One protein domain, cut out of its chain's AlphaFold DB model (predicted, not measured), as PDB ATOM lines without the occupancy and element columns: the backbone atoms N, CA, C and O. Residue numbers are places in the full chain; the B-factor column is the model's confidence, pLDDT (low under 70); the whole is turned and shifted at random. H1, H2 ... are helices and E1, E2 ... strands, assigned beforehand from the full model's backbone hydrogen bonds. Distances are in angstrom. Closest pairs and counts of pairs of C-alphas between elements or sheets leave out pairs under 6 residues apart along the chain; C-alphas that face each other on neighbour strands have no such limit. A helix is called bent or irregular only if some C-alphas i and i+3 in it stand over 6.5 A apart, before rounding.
ATOM      1  N   PHE A 144     115.230  41.558  28.398       84.06
ATOM      2  CA  PHE A 144     115.279  40.096  28.343       84.06
ATOM      3  C   PHE A 144     116.680  39.500  28.602       84.06
ATOM      4  O   PHE A 144     116.803  38.424  29.190       84.06
ATOM      5  N   GLY A 145     117.746  40.198  28.192       85.19
ATOM      6  CA  GLY A 145     119.126  39.721  28.331       85.19
ATOM      7  C   GLY A 145     119.560  39.513  29.784       85.19
ATOM      8  O   GLY A 145     120.117  38.465  30.107       85.19
ATOM      9  N   SER A 146     119.248  40.455  30.674       85.69
ATOM     10  CA  SER A 146     119.588  40.359  32.100       85.69
ATOM     11  C   SER A 146     118.759  39.292  32.818       85.69
ATOM     12  O   SER A 146     119.292  38.573  33.664       85.69
ATOM     13  N   TRP A 147     117.497  39.089  32.420       89.25
ATOM     14  CA  TRP A 147     116.711  37.939  32.881       89.25
ATOM     15  C   TRP A 147     117.339  36.601  32.469       89.25
ATOM     16  O   TRP A 147     117.445  35.696  33.296       89.25
ATOM     17  N   LYS A 148     117.784  36.464  31.213       89.12
ATOM     18  CA  LYS A 148     118.434  35.232  30.734       89.12
ATOM     19  C   LYS A 148     119.778  34.981  31.412       89.12
ATOM     20  O   LYS A 148     120.079  33.838  31.751       89.12
ATOM     21  N   GLU A 149     120.567  36.023  31.653       89.81
ATOM     22  CA  GLU A 149     121.814  35.904  32.411       89.81
ATOM     23  C   GLU A 149     121.558  35.437  33.852       89.81
ATOM     24  O   GLU A 149     122.216  34.511  34.336       89.81
ATOM     25  N   ALA A 150     120.559  36.013  34.524       91.19
ATOM     26  CA  ALA A 150     120.167  35.590  35.863       91.19
ATOM     27  C   ALA A 150     119.671  34.135  35.897       91.19
ATOM     28  O   ALA A 150     120.081  33.384  36.784       91.19
ATOM     29  N   ASP A 151     118.861  33.714  34.920       92.62
ATOM     30  CA  ASP A 151     118.383  32.329  34.791       92.62
ATOM     31  C   ASP A 151     119.528  31.342  34.508       92.62
ATOM     32  O   ASP A 151     119.550  30.228  35.039       92.62
ATOM     33  N   THR A 152     120.539  31.768  33.746       91.62
ATOM     34  CA  THR A 152     121.741  30.969  33.460       91.62
ATOM     35  C   THR A 152     122.542  30.746  34.740       91.62
ATOM     36  O   THR A 152     122.796  29.603  35.124       91.62
ATOM     37  N   ARG A 153     122.850  31.823  35.478       92.25
ATOM     38  CA  ARG A 153     123.559  31.745  36.767       92.25
ATOM     39  C   ARG A 153     122.779  30.926  37.804       92.25
ATOM     40  O   ARG A 153     123.375  30.136  38.538       92.25
ATOM     41  N   LEU A 154     121.449  31.072  37.845       95.00
ATOM     42  CA  LEU A 154     120.577  30.254  38.693       95.00
ATOM     43  C   LEU A 154     120.682  28.770  38.322       95.00
ATOM     44  O   LEU A 154     120.863  27.926  39.199       95.00
ATOM     45  N   THR A 155     120.602  28.441  37.032       94.19
ATOM     46  CA  THR A 155     120.690  27.060  36.538       94.19
ATOM     47  C   THR A 155     122.028  26.422  36.909       94.19
ATOM     48  O   THR A 155     122.051  25.323  37.464       94.19
ATOM     49  N   GLU A 156     123.139  27.130  36.702       92.25
ATOM     50  CA  GLU A 156     124.468  26.666  37.108       92.25
ATOM     51  C   GLU A 156     124.559  26.410  38.617       92.25
ATOM     52  O   GLU A 156     125.111  25.392  39.046       92.25
ATOM     53  N   HIS A 157     124.008  27.313  39.434       93.50
ATOM     54  CA  HIS A 157     123.980  27.149  40.884       93.50
ATOM     55  C   HIS A 157     123.183  25.902  41.292       93.50
ATOM     56  O   HIS A 157     123.671  25.079  42.069       93.50
ATOM     57  N   LEU A 158     121.984  25.719  40.733       95.19
ATOM     58  CA  LEU A 158     121.128  24.569  41.024       95.19
ATOM     59  C   LEU A 158     121.794  23.243  40.636       95.19
ATOM     60  O   LEU A 158     121.754  22.292  41.421       95.19
ATOM     61  N   ILE A 159     122.463  23.187  39.479       90.75
ATOM     62  CA  ILE A 159     123.222  22.006  39.043       90.75
ATOM     63  C   ILE A 159     124.373  21.720  40.016       90.75
ATOM     64  O   ILE A 159     124.511  20.584  40.473       90.75
ATOM     65  N   LYS A 160     125.161  22.735  40.399       91.38
ATOM     66  CA  LYS A 160     126.260  22.583  41.372       91.38
ATOM     67  C   LYS A 160     125.754  22.019  42.703       91.38
ATOM     68  O   LYS A 160     126.333  21.066  43.230       91.38
ATOM     69  N   VAL A 161     124.643  22.545  43.224       92.12
ATOM     70  CA  VAL A 161     124.029  22.061  44.472       92.12
ATOM     71  C   VAL A 161     123.507  20.629  44.324       92.12
ATOM     72  O   VAL A 161     123.743  19.797  45.207       92.12
ATOM     73  N   ALA A 162     122.828  20.315  43.217       92.06
ATOM     74  CA  ALA A 162     122.323  18.974  42.933       92.06
ATOM     75  C   ALA A 162     123.462  17.940  42.889       92.06
ATOM     76  O   ALA A 162     123.371  16.895  43.542       92.06
ATOM     77  N   MET A 163     124.551  18.260  42.183       90.38
ATOM     78  CA  MET A 163     125.739  17.410  42.076       90.38
ATOM     79  C   MET A 163     126.399  17.173  43.428       90.38
ATOM     80  O   MET A 163     126.594  16.020  43.814       90.38
ATOM     81  N   ALA A 164     126.685  18.246  44.167       87.25
ATOM     82  CA  ALA A 164     127.427  18.167  45.421       87.25
ATOM     83  C   ALA A 164     126.656  17.436  46.530       87.25
ATOM     84  O   ALA A 164     127.244  16.674  47.295       87.25
ATOM     85  N   LYS A 165     125.342  17.668  46.646       81.31
ATOM     86  CA  LYS A 165     124.561  17.196  47.803       81.31
ATOM     87  C   LYS A 165     123.765  15.922  47.537       81.31
ATOM     88  O   LYS A 165     123.579  15.123  48.454       81.31
ATOM     89  N   HIS A 166     123.279  15.715  46.313       80.12
ATOM     90  CA  HIS A 166     122.225  14.721  46.065       80.12
ATOM     91  C   HIS A 166     122.669  13.573  45.152       80.12
ATOM     92  O   HIS A 166     122.219  12.438  45.338       80.12
ATOM     93  N   GLY A 167     123.639  13.806  44.265       89.00
ATOM     94  CA  GLY A 167     124.174  12.780  43.367       89.00
ATOM     95  C   GLY A 167     123.127  12.331  42.341       89.00
ATOM     96  O   GLY A 167     122.639  11.201  42.435       89.00
ATOM     97  N   PRO A 168     122.770  13.192  41.373       91.19
ATOM     98  CA  PRO A 168     121.709  12.934  40.401       91.19
ATOM     99  C   PRO A 168     121.980  11.714  39.525       91.19
ATOM    100  O   PRO A 168     121.044  11.101  39.047       91.19
ATOM    101  N   LEU A 169     123.226  11.274  39.362       93.88
ATOM    102  CA  LEU A 169     123.543  10.091  38.553       93.88
ATOM    103  C   LEU A 169     123.426   8.758  39.323       93.88
ATOM    104  O   LEU A 169     123.828   7.706  38.827       93.88
ATOM    105  N   LYS A 170     122.903   8.762  40.554       94.00
ATOM    106  CA  LYS A 170     122.624   7.523  41.297       94.00
ATOM    107  C   LYS A 170     121.495   6.736  40.624       94.00
ATOM    108  O   LYS A 170     120.592   7.310  40.029       94.00
ATOM    109  N   SER A 171     121.488   5.413  40.792       95.25
ATOM    110  CA  SER A 171     120.510   4.537  40.127       95.25
ATOM    111  C   SER A 171     119.059   4.875  40.466       95.25
ATOM    112  O   SER A 171     118.200   4.790  39.603       95.25
ATOM    113  N   ARG A 172     118.764   5.274  41.709       95.88
ATOM    114  CA  ARG A 172     117.387   5.541  42.148       95.88
ATOM    115  C   ARG A 172     116.682   6.651  41.347       95.88
ATOM    116  O   ARG A 172     115.620   6.354  40.810       95.88
ATOM    117  N   PRO A 173     117.200   7.893  41.272       96.56
ATOM    118  CA  PRO A 173     116.542   8.939  40.491       96.56
ATOM    119  C   PRO A 173     116.510   8.617  38.988       96.56
ATOM    120  O   PRO A 173     115.506   8.903  38.346       96.56
ATOM    121  N   LEU A 174     117.524   7.925  38.451       97.06
ATOM    122  CA  LEU A 174     117.514   7.476  37.054       97.06
ATOM    123  C   LEU A 174     116.401   6.454  36.777       97.06
ATOM    124  O   LEU A 174     115.655   6.627  35.822       97.06
ATOM    125  N   VAL A 175     116.232   5.434  37.627       96.56
ATOM    126  CA  VAL A 175     115.114   4.475  37.512       96.56
ATOM    127  C   VAL A 175     113.772   5.187  37.655       96.56
ATOM    128  O   VAL A 175     112.834   4.866  36.940       96.56
ATOM    129  N   GLN A 176     113.662   6.158  38.561       95.94
ATOM    130  CA  GLN A 176     112.401   6.865  38.765       95.94
ATOM    131  C   GLN A 176     112.018   7.750  37.569       95.94
ATOM    132  O   GLN A 176     110.832   7.927  37.321       95.94
ATOM    133  N   TYR A 177     112.979   8.307  36.832       96.88
ATOM    134  CA  TYR A 177     112.678   9.154  35.675       96.88
ATOM    135  C   TYR A 177     112.597   8.384  34.355       96.88
ATOM    136  O   TYR A 177     111.678   8.604  33.574       96.88
ATOM    137  N   PHE A 178     113.546   7.484  34.103       95.50
ATOM    138  CA  PHE A 178     113.666   6.755  32.839       95.50
ATOM    139  C   PHE A 178     113.075   5.340  32.893       95.50
ATOM    140  O   PHE A 178     113.037   4.660  31.878       95.50
ATOM    141  N   GLY A 179     112.714   4.820  34.068       94.12
ATOM    142  CA  GLY A 179     112.378   3.401  34.243       94.12
ATOM    143  C   GLY A 179     113.595   2.458  34.205       94.12
ATOM    144  O   GLY A 179     113.546   1.371  34.777       94.12
ATOM    145  N   ASP A 180     114.716   2.883  33.611       94.38
ATOM    146  CA  ASP A 180     115.958   2.116  33.463       94.38
ATOM    147  C   ASP A 180     117.186   3.010  33.711       94.38
ATOM    148  O   ASP A 180     117.429   3.982  32.994       94.38
ATOM    149  N   ALA A 181     117.992   2.678  34.725       95.06
ATOM    150  CA  ALA A 181     119.170   3.474  35.075       95.06
ATOM    151  C   ALA A 181     120.326   3.378  34.076       95.06
ATOM    152  O   ALA A 181     121.075   4.344  33.945       95.06
ATOM    153  N   ALA A 182     120.511   2.234  33.417       93.38
ATOM    154  CA  ALA A 182     121.601   2.056  32.466       93.38
ATOM    155  C   ALA A 182     121.303   2.831  31.181       93.38
ATOM    156  O   ALA A 182     122.145   3.601  30.721       93.38
ATOM    157  N   ARG A 183     120.077   2.698  30.659       92.19
ATOM    158  CA  ARG A 183     119.628   3.471  29.493       92.19
ATOM    159  C   ARG A 183     119.552   4.960  29.798       92.19
ATOM    160  O   ARG A 183     120.068   5.754  29.026       92.19
ATOM    161  N   GLY A 184     118.976   5.335  30.941       92.75
ATOM    162  CA  GLY A 184     118.896   6.735  31.353       92.75
ATOM    163  C   GLY A 184     120.268   7.396  31.475       92.75
ATOM    164  O   GLY A 184     120.441   8.535  31.064       92.75
ATOM    165  N   ARG A 185     121.270   6.665  31.979       94.12
ATOM    166  CA  ARG A 185     122.654   7.143  31.998       94.12
ATOM    167  C   ARG A 185     123.211   7.347  30.591       94.12
ATOM    168  O   ARG A 185     123.773   8.405  30.347       94.12
ATOM    169  N   ALA A 186     123.027   6.378  29.695       91.62
ATOM    170  CA  ALA A 186     123.496   6.488  28.315       91.62
ATOM    171  C   ALA A 186     122.913   7.725  27.610       91.62
ATOM    172  O   ALA A 186     123.657   8.444  26.967       91.62
ATOM    173  N   PHE A 187     121.626   8.025  27.818       89.50
ATOM    174  CA  PHE A 187     120.986   9.232  27.274       89.50
ATOM    175  C   PHE A 187     121.505  10.549  27.867       89.50
ATOM    176  O   PHE A 187     121.462  11.573  27.202       89.50
ATOM    177  N   ILE A 188     121.941  10.563  29.130       89.56
ATOM    178  CA  ILE A 188     122.520  11.772  29.746       89.56
ATOM    179  C   ILE A 188     123.960  11.993  29.271       89.56
ATOM    180  O   ILE A 188     124.416  13.131  29.211       89.56
ATOM    181  N   GLU A 189     124.686  10.906  29.017       88.38
ATOM    182  CA  GLU A 189     126.088  10.913  28.589       88.38
ATOM    183  C   GLU A 189     126.235  11.041  27.059       88.38
ATOM    184  O   GLU A 189     127.361  11.105  26.571       88.38
ATOM    185  N   ASP A 190     125.125  11.091  26.316       85.75
ATOM    186  CA  ASP A 190     125.104  11.319  24.872       85.75
ATOM    187  C   ASP A 190     125.457  12.781  24.550       85.75
ATOM    188  O   ASP A 190     124.751  13.714  24.939       85.75
ATOM    189  N   GLU A 191     126.583  12.984  23.865       77.38
ATOM    190  CA  GLU A 191     127.053  14.314  23.464       77.38
ATOM    191  C   GLU A 191     126.348  14.831  22.198       77.38
ATOM    192  O   GLU A 191     126.386  16.036  21.940       77.38
ATOM    193  N   GLU A 192     125.701  13.957  21.416       77.69
ATOM    194  CA  GLU A 192     125.001  14.336  20.182       77.69
ATOM    195  C   GLU A 192     123.615  14.931  20.467       77.69
ATOM    196  O   GLU A 192     123.189  15.859  19.773       77.69
ATOM    197  N   ASP A 193     122.935  14.454  21.515       80.00
ATOM    198  CA  ASP A 193     121.647  14.987  21.966       80.00
ATOM    199  C   ASP A 193     121.655  15.330  23.469       80.00
ATOM    200  O   ASP A 193     121.432  14.462  24.316       80.00
ATOM    201  N   PRO A 194     121.815  16.614  23.846       85.12
ATOM    202  CA  PRO A 194     121.791  17.025  25.250       85.12
ATOM    203  C   PRO A 194     120.372  17.059  25.852       85.12
ATOM    204  O   PRO A 194     120.211  17.259  27.063       85.12
ATOM    205  N   THR A 195     119.325  16.902  25.037       87.94
ATOM    206  CA  THR A 195     117.921  17.090  25.433       87.94
ATOM    207  C   THR A 195     117.482  16.187  26.594       87.94
ATOM    208  O   THR A 195     116.878  16.705  27.546       87.94
ATOM    209  N   PRO A 196     117.790  14.872  26.604       91.38
ATOM    210  CA  PRO A 196     117.421  13.993  27.711       91.38
ATOM    211  C   PRO A 196     118.075  14.419  29.028       91.38
ATOM    212  O   PRO A 196     117.424  14.397  30.077       91.38
ATOM    213  N   GLY A 197     119.339  14.853  28.972       93.06
ATOM    214  CA  GLY A 197     120.076  15.378  30.117       93.06
ATOM    215  C   GLY A 197     119.419  16.627  30.697       93.06
ATOM    216  O   GLY A 197     119.146  16.678  31.898       93.06
ATOM    217  N   VAL A 198     119.095  17.607  29.849       92.19
ATOM    218  CA  VAL A 198     118.429  18.853  30.265       92.19
ATOM    219  C   VAL A 198     117.076  18.570  30.925       92.19
ATOM    220  O   VAL A 198     116.821  19.053  32.034       92.19
ATOM    221  N   ALA A 199     116.237  17.739  30.298       94.88
ATOM    222  CA  ALA A 199     114.927  17.377  30.838       94.88
ATOM    223  C   ALA A 199     115.049  16.638  32.185       94.88
ATOM    224  O   ALA A 199     114.349  16.964  33.150       94.88
ATOM    225  N   TYR A 200     115.990  15.693  32.280       96.81
ATOM    226  CA  TYR A 200     116.270  14.961  33.512       96.81
ATOM    227  C   TYR A 200     116.724  15.879  34.649       96.81
ATOM    228  O   TYR A 200     116.218  15.770  35.769       96.81
ATOM    229  N   PHE A 201     117.665  16.792  34.389       95.38
ATOM    230  CA  PHE A 201     118.152  17.709  35.416       95.38
ATOM    231  C   PHE A 201     117.071  18.678  35.878       95.38
ATOM    232  O   PHE A 201     116.977  18.918  37.083       95.38
ATOM    233  N   SER A 202     116.216  19.169  34.974       95.00
ATOM    234  CA  SER A 202     115.059  19.967  35.383       95.00
ATOM    235  C   SER A 202     114.162  19.173  36.339       95.00
ATOM    236  O   SER A 202     113.920  19.588  37.477       95.00
ATOM    237  N   TRP A 203     113.751  17.966  35.943       96.81
ATOM    238  CA  TRP A 203     112.937  17.103  36.796       96.81
ATOM    239  C   TRP A 203     113.604  16.820  38.152       96.81
ATOM    240  O   TRP A 203     112.973  16.941  39.207       96.81
ATOM    241  N   PHE A 204     114.897  16.493  38.154       97.25
ATOM    242  CA  PHE A 204     115.633  16.166  39.370       97.25
ATOM    243  C   PHE A 204     115.696  17.349  40.344       97.25
ATOM    244  O   PHE A 204     115.530  17.184  41.553       97.25
ATOM    245  N   VAL A 205     115.933  18.555  39.831       96.75
ATOM    246  CA  VAL A 205     116.060  19.753  40.663       96.75
ATOM    247  C   VAL A 205     114.703  20.187  41.222       96.75
ATOM    248  O   VAL A 205     114.605  20.511  42.409       96.75
ATOM    249  N   PHE A 206     113.658  20.171  40.391       96.31
ATOM    250  CA  PHE A 206     112.376  20.807  40.704       96.31
ATOM    251  C   PHE A 206     111.277  19.851  41.177       96.31
ATOM    252  O   PHE A 206     110.308  20.313  41.787       96.31
ATOM    253  N   ARG A 207     111.389  18.541  40.918       95.38
ATOM    254  CA  ARG A 207     110.311  17.564  41.177       95.38
ATOM    255  C   ARG A 207     110.757  16.350  41.987       95.38
ATOM    256  O   ARG A 207     109.976  15.855  42.801       95.38
ATOM    257  N   TYR A 208     111.998  15.886  41.831       96.06
ATOM    258  CA  TYR A 208     112.471  14.703  42.552       96.06
ATOM    259  C   TYR A 208     112.526  14.925  44.071       96.06
ATOM    260  O   TYR A 208     113.147  15.858  44.585       96.06
ATOM    261  N   ARG A 209     111.918  13.990  44.808       94.44
ATOM    262  CA  ARG A 209     111.967  13.919  46.272       94.44
ATOM    263  C   ARG A 209     112.576  12.588  46.691       94.44
ATOM    264  O   ARG A 209     112.004  11.526  46.458       94.44
ATOM    265  N   ALA A 210     113.703  12.631  47.403       90.75
ATOM    266  CA  ALA A 210     114.401  11.420  47.858       90.75
ATOM    267  C   ALA A 210     113.542  10.516  48.771       90.75
ATOM    268  O   ALA A 210     113.767   9.308  48.877       90.75
ATOM    269  N   ARG A 211     112.549  11.093  49.451       90.94
ATOM    270  CA  ARG A 211     111.520  10.387  50.223       90.94
ATOM    271  C   ARG A 211     110.267  11.251  50.309       90.94
ATOM    272  O   ARG A 211     110.342  12.468  50.148       90.94
ATOM    273  N   ARG A 212     109.127  10.630  50.616       89.00
ATOM    274  CA  ARG A 212     107.858  11.340  50.823       89.00
ATOM    275  C   ARG A 212     108.037  12.463  51.856       89.00
ATOM    276  O   ARG A 212     108.551  12.216  52.946       89.00
ATOM    277  N   GLY A 213     107.636  13.678  51.488       89.69
ATOM    278  CA  GLY A 213     107.739  14.878  52.328       89.69
ATOM    279  C   GLY A 213     109.128  15.528  52.403       89.69
ATOM    280  O   GLY A 213     109.266  16.537  53.084       89.69
ATOM    281  N   ALA A 214     110.158  14.991  51.738       93.31
ATOM    282  CA  ALA A 214     111.435  15.697  51.607       93.31
ATOM    283  C   ALA A 214     111.315  16.850  50.607       93.31
ATOM    284  O   ALA A 214     110.632  16.698  49.595       93.31
ATOM    285  N   LEU A 215     112.018  17.951  50.874       95.31
ATOM    286  CA  LEU A 215     112.131  19.077  49.949       95.31
ATOM    287  C   LEU A 215     112.912  18.683  48.686       95.31
ATOM    288  O   LEU A 215     113.873  17.910  48.775       95.31
ATOM    289  N   THR A 216     112.527  19.233  47.537       96.50
ATOM    290  CA  THR A 216     113.314  19.160  46.293       96.50
ATOM    291  C   THR A 216     114.600  19.984  46.421       96.50
ATOM    292  O   THR A 216     114.792  20.705  47.404       96.50
ATOM    293  N   VAL A 217     115.513  19.889  45.448       96.19
ATOM    294  CA  VAL A 217     116.726  20.729  45.447       96.19
ATOM    295  C   VAL A 217     116.344  22.206  45.359       96.19
ATOM    296  O   VAL A 217     116.845  23.005  46.147       96.19
ATOM    297  N   ALA A 218     115.415  22.547  44.462       96.88
ATOM    298  CA  ALA A 218     114.907  23.906  44.309       96.88
ATOM    299  C   ALA A 218     114.302  24.450  45.613       96.88
ATOM    300  O   ALA A 218     114.650  25.545  46.033       96.88
ATOM    301  N   GLU A 219     113.459  23.671  46.296       96.56
ATOM    302  CA  GLU A 219     112.831  24.090  47.557       96.56
ATOM    303  C   GLU A 219     113.850  24.284  48.691       96.56
ATOM    304  O   GLU A 219     113.697  25.186  49.514       96.56
ATOM    305  N   GLN A 220     114.904  23.458  48.744       95.12
ATOM    306  CA  GLN A 220     115.996  23.630  49.709       95.12
ATOM    307  C   GLN A 220     116.743  24.941  49.457       95.12
ATOM    308  O   GLN A 220     116.907  25.733  50.378       95.12
ATOM    309  N   VAL A 221     117.144  25.190  48.206       95.19
ATOM    310  CA  VAL A 221     117.851  26.421  47.818       95.19
ATOM    311  C   VAL A 221     116.975  27.656  48.047       95.19
ATOM    312  O   VAL A 221     117.460  28.669  48.544       95.19
ATOM    313  N   PHE A 222     115.677  27.557  47.755       93.69
ATOM    314  CA  PHE A 222     114.717  28.628  48.003       93.69
ATOM    315  C   PHE A 222     114.595  28.945  49.499       93.69
ATOM    316  O   PHE A 222     114.640  30.106  49.893       93.69
ATOM    317  N   THR A 223     114.523  27.913  50.347       91.75
ATOM    318  CA  THR A 223     114.446  28.072  51.811       91.75
ATOM    319  C   THR A 223     115.735  28.649  52.404       91.75
ATOM    320  O   THR A 223     115.674  29.389  53.384       91.75
ATOM    321  N   ASP A 224     116.896  28.338  51.819       88.75
ATOM    322  CA  ASP A 224     118.184  28.880  52.264       88.75
ATOM    323  C   ASP A 224     118.257  30.411  52.081       88.75
ATOM    324  O   ASP A 224     118.949  31.078  52.853       88.75
ATOM    325  N   GLY A 225     117.546  30.975  51.092       80.38
ATOM    326  CA  GLY A 225     117.339  32.421  50.928       80.38
ATOM    327  C   GLY A 225     118.590  33.242  50.591       80.38
ATOM    328  O   GLY A 225     118.568  34.462  50.716       80.38
ATOM    329  N   ARG A 226     119.691  32.594  50.189       84.75
ATOM    330  CA  ARG A 226     120.995  33.248  49.936       84.75
ATOM    331  C   ARG A 226     121.217  33.680  48.489       84.75
ATOM    332  O   ARG A 226     122.307  34.131  48.158       84.75
ATOM    333  N   LEU A 227     120.233  33.477  47.618       87.50
ATOM    334  CA  LEU A 227     120.348  33.880  46.223       87.50
ATOM    335  C   LEU A 227     120.044  35.380  46.066       87.50
ATOM    336  O   LEU A 227     119.199  35.908  46.791       87.50
ATOM    337  N   PRO A 228     120.671  36.057  45.090       87.38
ATOM    338  CA  PRO A 228     120.251  37.373  44.625       87.38
ATOM    339  C   PRO A 228     118.746  37.443  44.334       87.38
ATOM    340  O   PRO A 228     118.151  36.473  43.857       87.38
ATOM    341  N   ALA A 229     118.137  38.612  44.551       83.00
ATOM    342  CA  ALA A 229     116.686  38.804  44.452       83.00
ATOM    343  C   ALA A 229     116.093  38.328  43.113       83.00
ATOM    344  O   ALA A 229     115.094  37.612  43.096       83.00
ATOM    345  N   LEU A 230     116.744  38.653  41.990       85.62
ATOM    346  CA  LEU A 230     116.289  38.247  40.659       85.62
ATOM    347  C   LEU A 230     116.301  36.721  40.469       85.62
ATOM    348  O   LEU A 230     115.386  36.149  39.880       85.62
ATOM    349  N   GLN A 231     117.310  36.044  41.021       91.81
ATOM    350  CA  GLN A 231     117.406  34.585  40.990       91.81
ATOM    351  C   GLN A 231     116.384  33.928  41.921       91.81
ATOM    352  O   GLN A 231     115.875  32.863  41.585       91.81
ATOM    353  N   LEU A 232     116.048  34.549  43.057       90.88
ATOM    354  CA  LEU A 232     114.960  34.078  43.922       90.88
ATOM    355  C   LEU A 232     113.605  34.154  43.216       90.88
ATOM    356  O   LEU A 232     112.857  33.180  43.270       90.88
ATOM    357  N   LEU A 233     113.318  35.254  42.510       90.75
ATOM    358  CA  LEU A 233     112.090  35.401  41.719       90.75
ATOM    359  C   LEU A 233     111.996  34.335  40.619       90.75
ATOM    360  O   LEU A 233     110.965  33.682  40.467       90.75
ATOM    361  N   LEU A 234     113.088  34.111  39.881       94.62
ATOM    362  CA  LEU A 234     113.155  33.061  38.861       94.62
ATOM    363  C   LEU A 234     113.017  31.656  39.462       94.62
ATOM    364  O   LEU A 234     112.337  30.802  38.895       94.62
ATOM    365  N   LEU A 235     113.638  31.406  40.616       96.69
ATOM    366  CA  LEU A 235     113.538  30.130  41.317       96.69
ATOM    367  C   LEU A 235     112.099  29.854  41.759       96.69
ATOM    368  O   LEU A 235     111.603  28.750  41.536       96.69
ATOM    369  N   GLU A 236     111.419  30.849  42.328       95.19
ATOM    370  CA  GLU A 236     110.003  30.765  42.692       95.19
ATOM    371  C   GLU A 236     109.133  30.470  41.464       95.19
ATOM    372  O   GLU A 236     108.356  29.511  41.466       95.19
ATOM    373  N   ALA A 237     109.325  31.219  40.374       95.50
ATOM    374  CA  ALA A 237     108.599  31.007  39.125       95.50
ATOM    375  C   ALA A 237     108.794  29.580  38.576       95.50
ATOM    376  O   ALA A 237     107.826  28.934  38.171       95.50
ATOM    377  N   ARG A 238     110.021  29.041  38.625       96.25
ATOM    378  CA  ARG A 238     110.332  27.673  38.164       96.25
ATOM    379  C   ARG A 238     109.786  26.585  39.089       96.25
ATOM    380  O   ARG A 238     109.325  25.544  38.610       96.25
ATOM    381  N   ILE A 239     109.752  26.821  40.403       95.62
ATOM    382  CA  ILE A 239     109.068  25.928  41.354       95.62
ATOM    383  C   ILE A 239     107.598  25.764  40.947       95.62
ATOM    384  O   ILE A 239     107.104  24.633  40.928       95.62
ATOM    385  N   HIS A 240     106.952  26.855  40.525       94.00
ATOM    386  CA  HIS A 240     105.554  26.900  40.090       94.00
ATOM    387  C   HIS A 240     105.334  26.714  38.577       94.00
ATOM    388  O   HIS A 240     104.216  26.909  38.094       94.00
ATOM    389  N   ALA A 241     106.361  26.306  37.821       96.19
ATOM    390  CA  ALA A 241     106.253  26.151  36.374       96.19
ATOM    391  C   ALA A 241     105.199  25.110  35.961       96.19
ATOM    392  O   ALA A 241     105.131  23.990  36.489       96.19
ATOM    393  N   ARG A 242     104.404  25.472  34.951       96.00
ATOM    394  CA  ARG A 242     103.365  24.614  34.369       96.00
ATOM    395  C   ARG A 242     103.986  23.778  33.263       96.00
ATOM    396  O   ARG A 242     104.589  24.339  32.356       96.00
ATOM    397  N   CYS A 243     103.849  22.457  33.322       97.19
ATOM    398  CA  CYS A 243     104.299  21.601  32.227       97.19
ATOM    399  C   CYS A 243     103.151  21.352  31.259       97.19
ATOM    400  O   CYS A 243     102.080  20.919  31.679       97.19
ATOM    401  N   ILE A 244     103.376  21.638  29.984       97.31
ATOM    402  CA  ILE A 244     102.393  21.475  28.920       97.31
ATOM    403  C   ILE A 244     102.990  20.638  27.790       97.31
ATOM    404  O   ILE A 244     104.207  20.615  27.587       97.31
ATOM    405  N   VAL A 245     102.115  19.973  27.042       97.00
ATOM    406  CA  VAL A 245     102.436  19.474  25.705       97.00
ATOM    407  C   VAL A 245     101.866  20.487  24.726       97.00
ATOM    408  O   VAL A 245     100.668  20.768  24.741       97.00
ATOM    409  N   GLY A 246     102.736  21.088  23.927       95.88
ATOM    410  CA  GLY A 246     102.379  22.157  23.014       95.88
ATOM    411  C   GLY A 246     102.757  21.862  21.571       95.88
ATOM    412  O   GLY A 246     103.579  20.989  21.302       95.88
ATOM    413  N   ARG A 247     102.162  22.612  20.649       94.81
ATOM    414  CA  ARG A 247     102.487  22.639  19.223       94.81
ATOM    415  C   ARG A 247     102.962  24.034  18.850       94.81
ATOM    416  O   ARG A 247     102.306  25.015  19.192       94.81
ATOM    417  N   VAL A 248     104.087  24.132  18.151       93.50
ATOM    418  CA  VAL A 248     104.563  25.411  17.608       93.50
ATOM    419  C   VAL A 248     103.610  25.844  16.498       93.50
ATOM    420  O   VAL A 248     103.421  25.099  15.536       93.50
ATOM    421  N   VAL A 249     103.001  27.018  16.630       91.56
ATOM    422  CA  VAL A 249     102.030  27.532  15.644       91.56
ATOM    423  C   VAL A 249     102.562  28.708  14.840       91.56
ATOM    424  O   VAL A 249     102.128  28.903  13.707       91.56
ATOM    425  N   GLU A 250     103.477  29.481  15.416       89.94
ATOM    426  CA  GLU A 250     104.093  30.654  14.798       89.94
ATOM    427  C   GLU A 250     105.420  30.951  15.510       89.94
ATOM    428  O   GLU A 250     105.605  30.573  16.671       89.94
ATOM    429  N   MET A 251     106.362  31.603  14.834       92.31
ATOM    430  CA  MET A 251     107.646  31.972  15.428       92.31
ATOM    431  C   MET A 251     108.306  33.149  14.716       92.31
ATOM    432  O   MET A 251     108.138  33.337  13.512       92.31
ATOM    433  N   ASP A 252     109.136  33.874  15.460       87.69
ATOM    434  CA  ASP A 252     110.093  34.848  14.941       87.69
ATOM    435  C   ASP A 252     111.515  34.368  15.282       87.69
ATOM    436  O   ASP A 252     111.908  34.392  16.461       87.69
ATOM    437  N   PRO A 253     112.282  33.861  14.294       83.12
ATOM    438  CA  PRO A 253     113.582  33.254  14.537       83.12
ATOM    439  C   PRO A 253     114.563  34.166  15.272       83.12
ATOM    440  O   PRO A 253     115.007  35.195  14.770       83.12
ATOM    441  N   GLY A 254     114.989  33.732  16.460       81.31
ATOM    442  CA  GLY A 254     115.877  34.511  17.316       81.31
ATOM    443  C   GLY A 254     115.158  35.548  18.176       81.31
ATOM    444  O   GLY A 254     115.834  36.442  18.678       81.31
ATOM    445  N   ALA A 255     113.843  35.428  18.367       84.75
ATOM    446  CA  ALA A 255     113.079  36.257  19.293       84.75
ATOM    447  C   ALA A 255     112.097  35.426  20.139       84.75
ATOM    448  O   ALA A 255     112.279  35.318  21.355       84.75
ATOM    449  N   TRP A 256     111.078  34.822  19.522       93.62
ATOM    450  CA  TRP A 256     110.000  34.131  20.238       93.62
ATOM    451  C   TRP A 256     109.376  32.991  19.426       93.62
ATOM    452  O   TRP A 256     109.541  32.904  18.210       93.62
ATOM    453  N   ILE A 257     108.643  32.120  20.121       95.44
ATOM    454  CA  ILE A 257     107.738  31.129  19.531       95.44
ATOM    455  C   ILE A 257     106.358  31.244  20.178       95.44
ATOM    456  O   ILE A 257     106.261  31.446  21.386       95.44
ATOM    457  N   ASP A 258     105.300  31.080  19.400       97.19
ATOM    458  CA  ASP A 258     103.953  30.880  19.919       97.19
ATOM    459  C   ASP A 258     103.684  29.373  19.983       97.19
ATOM    460  O   ASP A 258     103.771  28.645  18.988       97.19
ATOM    461  N   LEU A 259     103.402  28.898  21.195       97.19
ATOM    462  CA  LEU A 259     103.172  27.497  21.505       97.19
ATOM    463  C   LEU A 259     101.718  27.300  21.945       97.19
ATOM    464  O   LEU A 259     101.322  27.742  23.023       97.19
ATOM    465  N   GLU A 260     100.930  26.622  21.116       96.62
ATOM    466  CA  GLU A 260      99.561  26.212  21.432       96.62
ATOM    467  C   GLU A 260      99.598  25.009  22.375       96.62
ATOM    468  O   GLU A 260     100.127  23.959  22.017       96.62
ATOM    469  N   ASN A 261      99.008  25.117  23.562       96.81
ATOM    470  CA  ASN A 261      98.726  23.967  24.408       96.81
ATOM    471  C   ASN A 261      97.688  23.081  23.712       96.81
ATOM    472  O   ASN A 261      96.525  23.455  23.580       96.81
ATOM    473  N   VAL A 262      98.088  21.879  23.301       95.31
ATOM    474  CA  VAL A 262      97.247  21.026  22.447       95.31
ATOM    475  C   VAL A 262      96.008  20.484  23.160       95.31
ATOM    476  O   VAL A 262      95.116  19.960  22.508       95.31
ATOM    477  N   LEU A 263      95.939  20.572  24.489       93.81
ATOM    478  CA  LEU A 263      94.783  20.117  25.256       93.81
ATOM    479  C   LEU A 263      93.811  21.257  25.573       93.81
ATOM    480  O   LEU A 263      92.608  21.024  25.572       93.81
ATOM    481  N   SER A 264      94.303  22.475  25.824       91.62
ATOM    482  CA  SER A 264      93.445  23.625  26.155       91.62
ATOM    483  C   SER A 264      93.152  24.549  24.968       91.62
ATOM    484  O   SER A 264      92.148  25.255  24.977       91.62
ATOM    485  N   GLY A 265      94.005  24.556  23.942       90.94
ATOM    486  CA  GLY A 265      94.000  25.542  22.857       90.94
ATOM    487  C   GLY A 265      94.571  26.913  23.248       90.94
ATOM    488  O   GLY A 265      94.590  27.821  22.423       90.94
ATOM    489  N   GLU A 266      95.031  27.094  24.493       94.12
ATOM    490  CA  GLU A 266      95.683  28.336  24.929       94.12
ATOM    491  C   GLU A 266      97.027  28.504  24.206       94.12
ATOM    492  O   GLU A 266      97.826  27.569  24.153       94.12
ATOM    493  N   VAL A 267      97.297  29.694  23.667       95.88
ATOM    494  CA  VAL A 267      98.568  30.006  23.000       95.88
ATOM    495  C   VAL A 267      99.464  30.798  23.942       95.88
ATOM    496  O   VAL A 267      99.069  31.835  24.476       95.88
ATOM    497  N   HIS A 268     100.693  30.321  24.120       96.31
ATOM    498  CA  HIS A 268     101.707  30.960  24.949       96.31
ATOM    499  C   HIS A 268     102.862  31.476  24.093       96.31
ATOM    500  O   HIS A 268     103.518  30.691  23.410       96.31
ATOM    501  N   ARG A 269     103.167  32.774  24.194       97.06
ATOM    502  CA  ARG A 269     104.352  33.364  23.561       97.06
ATOM    503  C   ARG A 269     105.593  33.147  24.411       97.06
ATOM    504  O   ARG A 269     105.783  33.840  25.406       97.06
ATOM    505  N   LEU A 270     106.429  32.194  24.025       96.00
ATOM    506  CA  LEU A 270     107.658  31.820  24.720       96.00
ATOM    507  C   LEU A 270     108.851  32.592  24.160       96.00
ATOM    508  O   LEU A 270     109.044  32.671  22.948       96.00
ATOM    509  N   HIS A 271     109.686  33.112  25.053       93.94
ATOM    510  CA  HIS A 271     110.867  33.888  24.698       93.94
ATOM    511  C   HIS A 271     112.108  33.011  24.859       93.94
ATOM    512  O   HIS A 271     112.675  32.864  25.949       93.94
ATOM    513  N   ASP A 272     112.506  32.383  23.753       89.25
ATOM    514  CA  ASP A 272     113.679  31.523  23.692       89.25
ATOM    515  C   ASP A 272     114.387  31.632  22.336       89.25
ATOM    516  O   ASP A 272     113.844  31.281  21.286       89.25
ATOM    517  N   LEU A 273     115.618  32.146  22.359       84.12
ATOM    518  CA  LEU A 273     116.403  32.424  21.153       84.12
ATOM    519  C   LEU A 273     116.881  31.146  20.463       84.12
ATOM    520  O   LEU A 273     117.007  31.125  19.242       84.12
ATOM    521  N   GLY A 274     117.198  30.106  21.239       81.31
ATOM    522  CA  GLY A 274     117.685  28.842  20.697       81.31
ATOM    523  C   GLY A 274     116.551  28.097  20.015       81.31
ATOM    524  O   GLY A 274     116.654  27.745  18.842       81.31
ATOM    525  N   LEU A 275     115.438  27.949  20.731       82.88
ATOM    526  CA  LEU A 275     114.266  27.241  20.244       82.88
ATOM    527  C   LEU A 275     113.605  27.964  19.064       82.88
ATOM    528  O   LEU A 275     113.264  27.311  18.090       82.88
ATOM    529  N   SER A 276     113.488  29.296  19.080       83.25
ATOM    530  CA  SER A 276     112.922  30.044  17.938       83.25
ATOM    531  C   SER A 276     113.743  29.926  16.652       83.25
ATOM    532  O   SER A 276     113.192  30.067  15.565       83.25
ATOM    533  N   ARG A 277     115.050  29.648  16.739       78.62
ATOM    534  CA  ARG A 277     115.912  29.456  15.559       78.62
ATOM    535  C   ARG A 277     115.846  28.050  14.973       78.62
ATOM    536  O   ARG A 277     116.161  27.887  13.798       78.62
ATOM    537  N   SER A 278     115.518  27.045  15.784       79.00
ATOM    538  CA  SER A 278     115.567  25.632  15.385       79.00
ATOM    539  C   SER A 278     114.193  24.975  15.257       79.00
ATOM    540  O   SER A 278     114.061  23.979  14.542       79.00
ATOM    541  N   ALA A 279     113.176  25.513  15.931       82.25
ATOM    542  CA  ALA A 279     111.813  25.021  15.860       82.25
ATOM    543  C   ALA A 279     111.230  25.172  14.450       82.25
ATOM    544  O   ALA A 279     111.735  25.894  13.593       82.25
ATOM    545  N   ARG A 280     110.137  24.449  14.216       81.69
ATOM    546  CA  ARG A 280     109.335  24.528  12.996       81.69
ATOM    547  C   ARG A 280     107.871  24.523  13.382       81.69
ATOM    548  O   ARG A 280     107.504  23.898  14.377       81.69
ATOM    549  N   GLU A 281     107.038  25.172  12.582       85.06
ATOM    550  CA  GLU A 281     105.590  25.077  12.747       85.06
ATOM    551  C   GLU A 281     105.130  23.612  12.706       85.06
ATOM    552  O   GLU A 281     105.658  22.781  11.964       85.06
ATOM    553  N   GLY A 282     104.174  23.279  13.568       84.75
ATOM    554  CA  GLY A 282     103.683  21.925  13.785       84.75
ATOM    555  C   GLY A 282     104.504  21.091  14.774       84.75
ATOM    556  O   GLY A 282     103.971  20.103  15.280       84.75
ATOM    557  N   LEU A 283     105.748  21.471  15.097       88.00
ATOM    558  CA  LEU A 283     106.590  20.718  16.030       88.00
ATOM    559  C   LEU A 283     105.910  20.600  17.400       88.00
ATOM    560  O   LEU A 283     105.517  21.603  17.999       88.00
ATOM    561  N   GLY A 284     105.784  19.371  17.896       92.31
ATOM    562  CA  GLY A 284     105.300  19.087  19.237       92.31
ATOM    563  C   GLY A 284     106.427  19.204  20.258       92.31
ATOM    564  O   GLY A 284     107.524  18.688  20.044       92.31
ATOM    565  N   LEU A 285     106.160  19.858  21.383       94.62
ATOM    566  CA  LEU A 285     107.123  20.079  22.455       94.62
ATOM    567  C   LEU A 285     106.487  19.785  23.810       94.62
ATOM    568  O   LEU A 285     105.391  20.254  24.102       94.62
ATOM    569  N   MET A 286     107.199  19.056  24.665       95.38
ATOM    570  CA  MET A 286     106.861  18.948  26.081       95.38
ATOM    571  C   MET A 286     107.770  19.886  26.874       95.38
ATOM    572  O   MET A 286     108.981  19.665  26.955       95.38
ATOM    573  N   VAL A 287     107.193  20.943  27.445       96.56
ATOM    574  CA  VAL A 287     107.954  22.024  28.087       96.56
ATOM    575  C   VAL A 287     107.351  22.443  29.417       96.56
ATOM    576  O   VAL A 287     106.150  22.315  29.646       96.56
ATOM    577  N   GLU A 288     108.193  22.962  30.300       96.38
ATOM    578  CA  GLU A 288     107.784  23.769  31.441       96.38
ATOM    579  C   GLU A 288     107.771  25.241  31.049       96.38
ATOM    580  O   GLU A 288     108.780  25.743  30.570       96.38
ATOM    581  N   ILE A 289     106.666  25.936  31.308       97.06
ATOM    582  CA  ILE A 289     106.531  27.376  31.085       97.06
ATOM    583  C   ILE A 289     106.362  28.106  32.414       97.06
ATOM    584  O   ILE A 289     105.673  27.627  33.325       97.06
ATOM    585  N   TYR A 290     106.990  29.272  32.532       96.56
ATOM    586  CA  TYR A 290     106.900  30.109  33.726       96.56
ATOM    587  C   TYR A 290     107.088  31.595  33.384       96.56
ATOM    588  O   TYR A 290     107.942  31.932  32.559       96.56
ATOM    589  N   PRO A 291     106.291  32.492  33.991       93.69
ATOM    590  CA  PRO A 291     106.412  33.925  33.759       93.69
ATOM    591  C   PRO A 291     107.572  34.525  34.565       93.69
ATOM    592  O   PRO A 291     107.800  34.152  35.716       93.69
ATOM    593  N   ALA A 292     108.260  35.495  33.972       90.06
ATOM    594  CA  ALA A 292     109.266  36.339  34.603       90.06
ATOM    595  C   ALA A 292     109.049  37.787  34.130       90.06
ATOM    596  O   ALA A 292     109.487  38.174  33.046       90.06
ATOM    597  N   ASP A 293     108.317  38.564  34.935       87.50
ATOM    598  CA  ASP A 293     107.784  39.885  34.561       87.50
ATOM    599  C   ASP A 293     106.908  39.806  33.295       87.50
ATOM    600  O   ASP A 293     105.915  39.077  33.287       87.50
ATOM    601  N   GLU A 294     107.260  40.518  32.226       87.69
ATOM    602  CA  GLU A 294     106.551  40.494  30.938       87.69
ATOM    603  C   GLU A 294     106.953  39.322  30.024       87.69
ATOM    604  O   GLU A 294     106.322  39.084  28.992       87.69
ATOM    605  N   TRP A 295     107.983  38.562  30.403       92.38
ATOM    606  CA  TRP A 295     108.539  37.478  29.602       92.38
ATOM    607  C   TRP A 295     107.971  36.124  30.030       92.38
ATOM    608  O   TRP A 295     107.814  35.835  31.214       92.38
ATOM    609  N   MET A 296     107.730  35.241  29.064       95.06
ATOM    610  CA  MET A 296     107.440  33.829  29.332       95.06
ATOM    611  C   MET A 296     108.674  32.996  29.009       95.06
ATOM    612  O   MET A 296     109.097  32.919  27.854       95.06
ATOM    613  N   PHE A 297     109.240  32.373  30.031       95.81
ATOM    614  CA  PHE A 297     110.377  31.480  29.901       95.81
ATOM    615  C   PHE A 297     109.899  30.046  29.700       95.81
ATOM    616  O   PHE A 297     108.763  29.689  30.025       95.81
ATOM    617  N   THR A 298     110.790  29.224  29.153       95.25
ATOM    618  CA  THR A 298     110.527  27.816  28.891       95.25
ATOM    619  C   THR A 298     111.727  26.951  29.252       95.25
ATOM    620  O   THR A 298     112.868  27.415  29.250       95.25
ATOM    621  N   MET A 299     111.462  25.689  29.564       92.44
ATOM    622  CA  MET A 299     112.457  24.635  29.685       92.44
ATOM    623  C   MET A 299     111.954  23.343  29.075       92.44
ATOM    624  O   MET A 299     110.777  23.007  29.184       92.44
ATOM    625  N   VAL A 300     112.873  22.577  28.499       90.75
ATOM    626  CA  VAL A 300     112.553  21.257  27.968       90.75
ATOM    627  C   VAL A 300     112.203  20.299  29.107       90.75
ATOM    628  O   VAL A 300     112.945  20.178  30.080       90.75
ATOM    629  N   ALA A 301     111.074  19.608  28.968       93.12
ATOM    630  CA  ALA A 301     110.576  18.625  29.931       93.12
ATOM    631  C   ALA A 301     110.396  17.221  29.323       93.12
ATOM    632  O   ALA A 301     110.064  16.278  30.038       93.12
ATOM    633  N   GLY A 302     110.628  17.072  28.018       91.06
ATOM    634  CA  GLY A 302     110.531  15.814  27.284       91.06
ATOM    635  C   GLY A 302     111.067  15.956  25.856       91.06
ATOM    636  O   GLY A 302     111.561  17.027  25.498       91.06
ATOM    637  N   PRO A 303     110.997  14.896  25.035       89.00
ATOM    638  CA  PRO A 303     111.497  14.944  23.668       89.00
ATOM    639  C   PRO A 303     110.671  15.902  22.803       89.00
ATOM    640  O   PRO A 303     109.456  16.046  22.985       89.00
ATOM    641  N   ALA A 304     111.326  16.514  21.816       88.31
ATOM    642  CA  ALA A 304     110.618  17.090  20.683       88.31
ATOM    643  C   ALA A 304     109.959  15.960  19.880       88.31
ATOM    644  O   ALA A 304     110.510  14.863  19.762       88.31
ATOM    645  N   MET A 305     108.767  16.203  19.346       88.06
ATOM    646  CA  MET A 305     107.985  15.171  18.674       88.06
ATOM    647  C   MET A 305     107.369  15.695  17.375       88.06
ATOM    648  O   MET A 305     106.934  16.847  17.316       88.06
ATOM    649  N   PRO A 306     107.303  14.869  16.319       83.00
ATOM    650  CA  PRO A 306     106.609  15.249  15.097       83.00
ATOM    651  C   PRO A 306     105.115  15.456  15.391       83.00
ATOM    652  O   PRO A 306     104.566  14.810  16.284       83.00
ATOM    653  N   SER A 307     104.432  16.308  14.619       83.25
ATOM    654  CA  SER A 307     103.025  16.679  14.866       83.25
ATOM    655  C   SER A 307     102.103  15.464  15.000       83.25
ATOM    656  O   SER A 307     101.208  15.433  15.839       83.25
ATOM    657  N   MET A 308     102.363  14.428  14.200       81.50
ATOM    658  CA  MET A 308     101.613  13.171  14.201       81.50
ATOM    659  C   MET A 308     101.847  12.288  15.441       81.50
ATOM    660  O   MET A 308     101.036  11.412  15.720       81.50
ATOM    661  N   ALA A 309     102.929  12.505  16.193       86.62
ATOM    662  CA  ALA A 309     103.229  11.758  17.416       86.62
ATOM    663  C   ALA A 309     102.612  12.378  18.678       86.62
ATOM    664  O   ALA A 309     102.682  11.757  19.738       86.62
ATOM    665  N   ILE A 310     102.021  13.576  18.589       91.19
ATOM    666  CA  ILE A 310     101.520  14.314  19.757       91.19
ATOM    667  C   ILE A 310     100.454  13.504  20.516       91.19
ATOM    668  O   ILE A 310     100.583  13.324  21.725       91.19
ATOM    669  N   ASP A 311      99.438  12.959  19.831       89.50
ATOM    670  CA  ASP A 311      98.392  12.149  20.490       89.50
ATOM    671  C   ASP A 311      98.975  10.890  21.145       89.50
ATOM    672  O   ASP A 311      98.635  10.550  22.278       89.50
ATOM    673  N   HIS A 312      99.916  10.223  20.471       88.06
ATOM    674  CA  HIS A 312     100.567   9.043  21.029       88.06
ATOM    675  C   HIS A 312     101.396   9.388  22.274       88.06
ATOM    676  O   HIS A 312     101.362   8.652  23.261       88.06
ATOM    677  N   ALA A 313     102.116  10.514  22.264       91.12
ATOM    678  CA  ALA A 313     102.856  10.992  23.427       91.12
ATOM    679  C   ALA A 313     101.917  11.269  24.611       91.12
ATOM    680  O   ALA A 313     102.182  10.799  25.714       91.12
ATOM    681  N   LEU A 314     100.789  11.946  24.374       93.38
ATOM    682  CA  LEU A 314      99.770  12.206  25.395       93.38
ATOM    683  C   LEU A 314      99.220  10.909  25.997       93.38
ATOM    684  O   LEU A 314      99.237  10.742  27.215       93.38
ATOM    685  N   ARG A 315      98.812   9.949  25.156       90.50
ATOM    686  CA  ARG A 315      98.335   8.634  25.620       90.50
ATOM    687  C   ARG A 315      99.407   7.874  26.392       90.50
ATOM    688  O   ARG A 315      99.094   7.176  27.353       90.50
ATOM    689  N   ARG A 316     100.678   7.995  25.995       90.69
ATOM    690  CA  ARG A 316     101.793   7.371  26.715       90.69
ATOM    691  C   ARG A 316     101.993   8.005  28.090       90.69
ATOM    692  O   ARG A 316     102.187   7.257  29.042       90.69
ATOM    693  N   ILE A 317     101.908   9.332  28.196       93.19
ATOM    694  CA  ILE A 317     101.987  10.074  29.465       93.19
ATOM    695  C   ILE A 317     100.867   9.636  30.425       93.19
ATOM    696  O   ILE A 317     101.118   9.404  31.607       93.19
ATOM    697  N   GLU A 318      99.653   9.438  29.920       92.31
ATOM    698  CA  GLU A 318      98.543   8.914  30.725       92.31
ATOM    699  C   GLU A 318      98.743   7.446  31.111       92.31
ATOM    700  O   GLU A 318      98.491   7.053  32.248       92.31
ATOM    701  N   ALA A 319      99.257   6.623  30.194       90.81
ATOM    702  CA  ALA A 319      99.523   5.210  30.452       90.81
ATOM    703  C   ALA A 319     100.608   4.982  31.521       90.81
ATOM    704  O   ALA A 319     100.581   3.951  32.194       90.81
ATOM    705  N   ILE A 320     101.548   5.921  31.693       90.69
ATOM    706  CA  ILE A 320     102.522   5.901  32.802       90.69
ATOM    707  C   ILE A 320     101.959   6.491  34.108       90.69
ATOM    708  O   ILE A 320     102.664   6.524  35.115       90.69
ATOM    709  N   GLY A 321     100.687   6.900  34.119       91.12
ATOM    710  CA  GLY A 321      99.946   7.282  35.320       91.12
ATOM    711  C   GLY A 321      99.920   8.776  35.628       91.12
ATOM    712  O   GLY A 321      99.582   9.130  36.756       91.12
ATOM    713  N   HIS A 322     100.271   9.647  34.675       94.56
ATOM    714  CA  HIS A 322     100.076  11.086  34.854       94.56
ATOM    715  C   HIS A 322      98.725  11.550  34.339       94.56
ATOM    716  O   HIS A 322      98.154  10.986  33.411       94.56
ATOM    717  N   GLU A 323      98.257  12.642  34.923       93.94
ATOM    718  CA  GLU A 323      96.998  13.276  34.568       93.94
ATOM    719  C   GLU A 323      97.255  14.696  34.062       93.94
ATOM    720  O   GLU A 323      98.269  15.329  34.381       93.94
ATOM    721  N   PHE A 324      96.311  15.201  33.273       94.06
ATOM    722  CA  PHE A 324      96.297  16.587  32.830       94.06
ATOM    723  C   PHE A 324      95.106  17.311  33.450       94.06
ATOM    724  O   PHE A 324      93.962  16.891  33.286       94.06
ATOM    725  N   GLU A 325      95.365  18.441  34.098       93.12
ATOM    726  CA  GLU A 325      94.332  19.351  34.589       93.12
ATOM    727  C   GLU A 325      94.396  20.649  33.783       93.12
ATOM    728  O   GLU A 325      95.424  21.325  33.763       93.12
ATOM    729  N   ASN A 326      93.309  20.998  33.088       89.50
ATOM    730  CA  ASN A 326      93.239  22.187  32.221       89.50
ATOM    731  C   ASN A 326      94.410  22.279  31.218       89.50
ATOM    732  O   ASN A 326      94.968  23.348  30.981       89.50
ATOM    733  N   GLY A 327      94.824  21.134  30.666       92.12
ATOM    734  CA  GLY A 327      95.942  21.036  29.725       92.12
ATOM    735  C   GLY A 327      97.337  21.131  30.351       92.12
ATOM    736  O   GLY A 327      98.320  21.224  29.619       92.12
ATOM    737  N   VAL A 328      97.453  21.102  31.681       95.88
ATOM    738  CA  VAL A 328      98.732  21.106  32.402       95.88
ATOM    739  C   VAL A 328      98.982  19.740  33.026       95.88
ATOM    740  O   VAL A 328      98.119  19.196  33.707       95.88
ATOM    741  N   LEU A 329     100.182  19.203  32.823       95.56
ATOM    742  CA  LEU A 329     100.631  17.956  33.432       95.56
ATOM    743  C   LEU A 329     100.840  18.143  34.941       95.56
ATOM    744  O   LEU A 329     101.714  18.916  35.367       95.56
ATOM    745  N   VAL A 330     100.066  17.411  35.742       91.69
ATOM    746  CA  VAL A 330     100.119  17.461  37.211       91.69
ATOM    747  C   VAL A 330     100.957  16.322  37.797       91.69
ATOM    748  O   VAL A 330     101.249  15.331  37.136       91.69
ATOM    749  N   GLY A 331     101.374  16.471  39.056       87.75
ATOM    750  CA  GLY A 331     102.159  15.460  39.770       87.75
ATOM    751  C   GLY A 331     103.676  15.654  39.689       87.75
ATOM    752  O   GLY A 331     104.179  16.733  39.370       87.75
ATOM    753  N   ASP A 332     104.421  14.607  40.058       87.44
ATOM    754  CA  ASP A 332     105.886  14.642  40.161       87.44
ATOM    755  C   ASP A 332     106.606  14.361  38.839       87.44
ATOM    756  O   ASP A 332     107.827  14.516  38.770       87.44
ATOM    757  N   ARG A 333     105.861  13.972  37.794       91.19
ATOM    758  CA  ARG A 333     106.384  13.711  36.448       91.19
ATOM    759  C   ARG A 333     107.472  12.629  36.431       91.19
ATOM    760  O   ARG A 333     108.336  12.626  35.563       91.19
ATOM    761  N   ALA A 334     107.465  11.713  37.401       92.44
ATOM    762  CA  ALA A 334     108.288  10.507  37.341       92.44
ATOM    763  C   ALA A 334     107.976   9.715  36.058       92.44
ATOM    764  O   ALA A 334     106.880   9.808  35.531       92.44
ATOM    765  N   HIS A 335     108.903   8.923  35.539       94.38
ATOM    766  CA  HIS A 335     108.705   8.112  34.329       94.38
ATOM    767  C   HIS A 335     108.494   8.875  33.005       94.38
ATOM    768  O   HIS A 335     108.438   8.236  31.959       94.38
ATOM    769  N   THR A 336     108.447  10.216  32.970       93.38
ATOM    770  CA  THR A 336     108.336  10.943  31.684       93.38
ATOM    771  C   THR A 336     109.587  10.791  30.816       93.38
ATOM    772  O   THR A 336     109.505  10.919  29.596       93.38
ATOM    773  N   GLY A 337     110.730  10.428  31.410       92.44
ATOM    774  CA  GLY A 337     111.946  10.063  30.686       92.44
ATOM    775  C   GLY A 337     111.793   8.823  29.799       92.44
ATOM    776  O   GLY A 337     112.554   8.655  28.848       92.44
ATOM    777  N   GLU A 338     110.782   7.981  30.034       90.88
ATOM    778  CA  GLU A 338     110.473   6.843  29.159       90.88
ATOM    779  C   GLU A 338     110.102   7.269  27.735       90.88
ATOM    780  O   GLU A 338     110.257   6.473  26.812       90.88
ATOM    781  N   LEU A 339     109.666   8.519  27.530       89.62
ATOM    782  CA  LEU A 339     109.396   9.065  26.198       89.62
ATOM    783  C   LEU A 339     110.659   9.162  25.328       89.62
ATOM    784  O   LEU A 339     110.542   9.128  24.108       89.62
ATOM    785  N   PHE A 340     111.852   9.250  25.929       87.94
ATOM    786  CA  PHE A 340     113.123   9.196  25.195       87.94
ATOM    787  C   PHE A 340     113.517   7.756  24.833       87.94
ATOM    788  O   PHE A 340     114.059   7.508  23.762       87.94
ATOM    789  N   ILE A 341     113.215   6.786  25.704       83.06
ATOM    790  CA  ILE A 341     113.523   5.362  25.468       83.06
ATOM    791  C   ILE A 341     112.557   4.745  24.452       83.06
ATOM    792  O   ILE A 341     112.934   3.880  23.658       83.06
ATOM    793  N   HIS A 342     111.296   5.159  24.511       78.88
ATOM    794  CA  HIS A 342     110.211   4.670  23.680       78.88
ATOM    795  C   HIS A 342     109.580   5.859  22.955       78.88
ATOM    796  O   HIS A 342     108.499   6.306  23.357       78.88
ATOM    797  N   PRO A 343     110.255   6.398  21.922       69.56
ATOM    798  CA  PRO A 343     109.746   7.546  21.201       69.56
ATOM    799  C   PRO A 343     108.334   7.250  20.670       69.56
ATOM    800  O   PRO A 343     108.071   6.150  20.176       69.56
ATOM    801  N   PRO A 344     107.404   8.216  20.779       59.69
ATOM    802  CA  PRO A 344     105.977   8.013  20.520       59.69
ATOM    803  C   PRO A 344     105.639   7.639  19.068       59.69
ATOM    804  O   PRO A 344     104.516   7.257  18.770       59.69
ATOM    805  N   MET A 345     106.609   7.702  18.164       62.44
ATOM    806  CA  MET A 345     106.527   7.109  16.840       62.44
ATOM    807  C   MET A 345     107.840   6.380  16.585       62.44
ATOM    808  O   MET A 345     108.884   7.015  16.438       62.44
ATOM    809  N   ASN A 346     107.789   5.052  16.486       51.97
ATOM    810  CA  ASN A 346     108.822   4.360  15.733       51.97
ATOM    811  C   ASN A 346     108.653   4.801  14.284       51.97
ATOM    812  O   ASN A 346     107.599   4.589  13.685       51.97
ATOM    813  N   ALA A 347     109.692   5.430  13.757       48.06
ATOM    814  CA  ALA A 347     109.960   5.532  12.339       48.06
ATOM    815  C   ALA A 347     109.384   4.323  11.561       48.06
ATOM    816  O   ALA A 347     109.870   3.209  11.784       48.06
ATOM    817  N   PRO A 348     108.352   4.464  10.697       50.59
ATOM    818  CA  PRO A 348     107.977   3.390   9.785       50.59
ATOM    819  C   PRO A 348     109.221   2.927   9.028       50.59
ATOM    820  O   PRO A 348     109.875   3.711   8.344       50.59
ATOM    821  N   MET A 349     109.566   1.651   9.184       51.59
ATOM    822  CA  MET A 349     110.680   1.063   8.456       51.59
ATOM    823  C   MET A 349     110.252   0.913   6.998       51.59
ATOM    824  O   MET A 349     109.369   0.113   6.684       51.59
ATOM    825  N   LEU A 350     110.846   1.717   6.120       60.66
ATOM    826  CA  LEU A 350     110.594   1.634   4.689       60.66
ATOM    827  C   LEU A 350     111.105   0.291   4.161       60.66
ATOM    828  O   LEU A 350     112.277  -0.052   4.318       60.66
TER     829      LEU A 350
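What this domain is: This is residues 144 to 350 of the 546 residues of an uncharacterized protein of Planctomycetes bacterium Poly30 (UniProt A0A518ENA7). A strongly twisted sheet of five strands folds back on itself into two leaves, E3 E2 facing E4 E5 with E1 as the hinge. The crossed helices H1, H4 and H6 gather beside E4 and E5, with H5 packed on these three helices away from the sheet; H2 and H3 sit beyond H4, also away from the sheet, and H7 and H8 pack on other parts of it. The 207 printed residues hold nine named helices and five named strands, in the order H1 H2 H3 H4 H5 H6 E1 E2 E3 H7 E4 E5 H8 H9, and the class is mixed. The antiparallel sheet runs E3 E2 E1 E4 E5; the whole is compact, with a radius of gyration of the C-alphas of 16.6 A and spans of 53 by 39 by 34 A.

Where its parts are: Find C-alpha 144 at (115.279, 40.096, 28.343); from there H1 runs 31.5 A to residue 165. Next come H2, residues 171 to 178, H3, 181 to 188, H4, 195 to 206, H5, 217 to 224, and H6, 229 to 239. E1, residues 242 to 252, bends by 86 degrees at residue 245; E2, 256 to 261, and E3, 267 to 270, complete a meander, each strand the antiparallel neighbour of the one before. After H7, residues 273 to 278, E4 takes 284 to 292, spans 23.4 A and bends by 55 degrees at 287; E5 takes 295 to 300. H8, residues 307 to 319, is irregular, with C-alphas 308 and 311 7.1 A apart; H9, residues 338 to 341, ends at C-alpha 341 at (113.523, 5.362, 25.468).

How they stand to each other: Look first at the sheet: N 244 and O 287 of E1 and E4 are 2.9 A apart, N 258 and O 250 of E2 and E1 2.8 A, N 270 and O 257 of E3 and E2 2.7 A, and N 288 and O 299 of E4 and E5 2.8 A, within hydrogen-bond range. The closest C-alphas of the edge strands E3 and E5, Leu 270 and Met 296, are 5.0 A apart. H6 is on the sheet over E4, at a height of 9.3 A. H7 is only just over E2, with 3 C-alphas falling on it; H8 is on the sheet over E4. H4 only grazes the sheet with residues 195 to 203. H1 touches H6 with residues 147 to 154 alone, closest at the C-alphas of Leu 154 and Gln 231, 5.8 A. H5 and H6 form a helical hairpin at a steep tilt of 39 degrees. H3 touches H4, C-alphas 188 and 197 being 4.4 A apart, and H2 touches H3, C-alphas 174 and 181 being 4.8 A apart; H9 only just touches H2, with 3 pairs within 8 A. Every O i to N i+4 pair is within hydrogen-bond range in H1 to H6, 1 of 2 in H7 and 7 of 9 in H8; H9 is too short for one.

The domain as a whole: The C-alphas farthest apart, of Arg 226 and Leu 350, are 56.2 A from each other. The printed part has no cut; H8 to H9 is the one long link, 18 residues. Confidence is under 70 at residues 343 to 350.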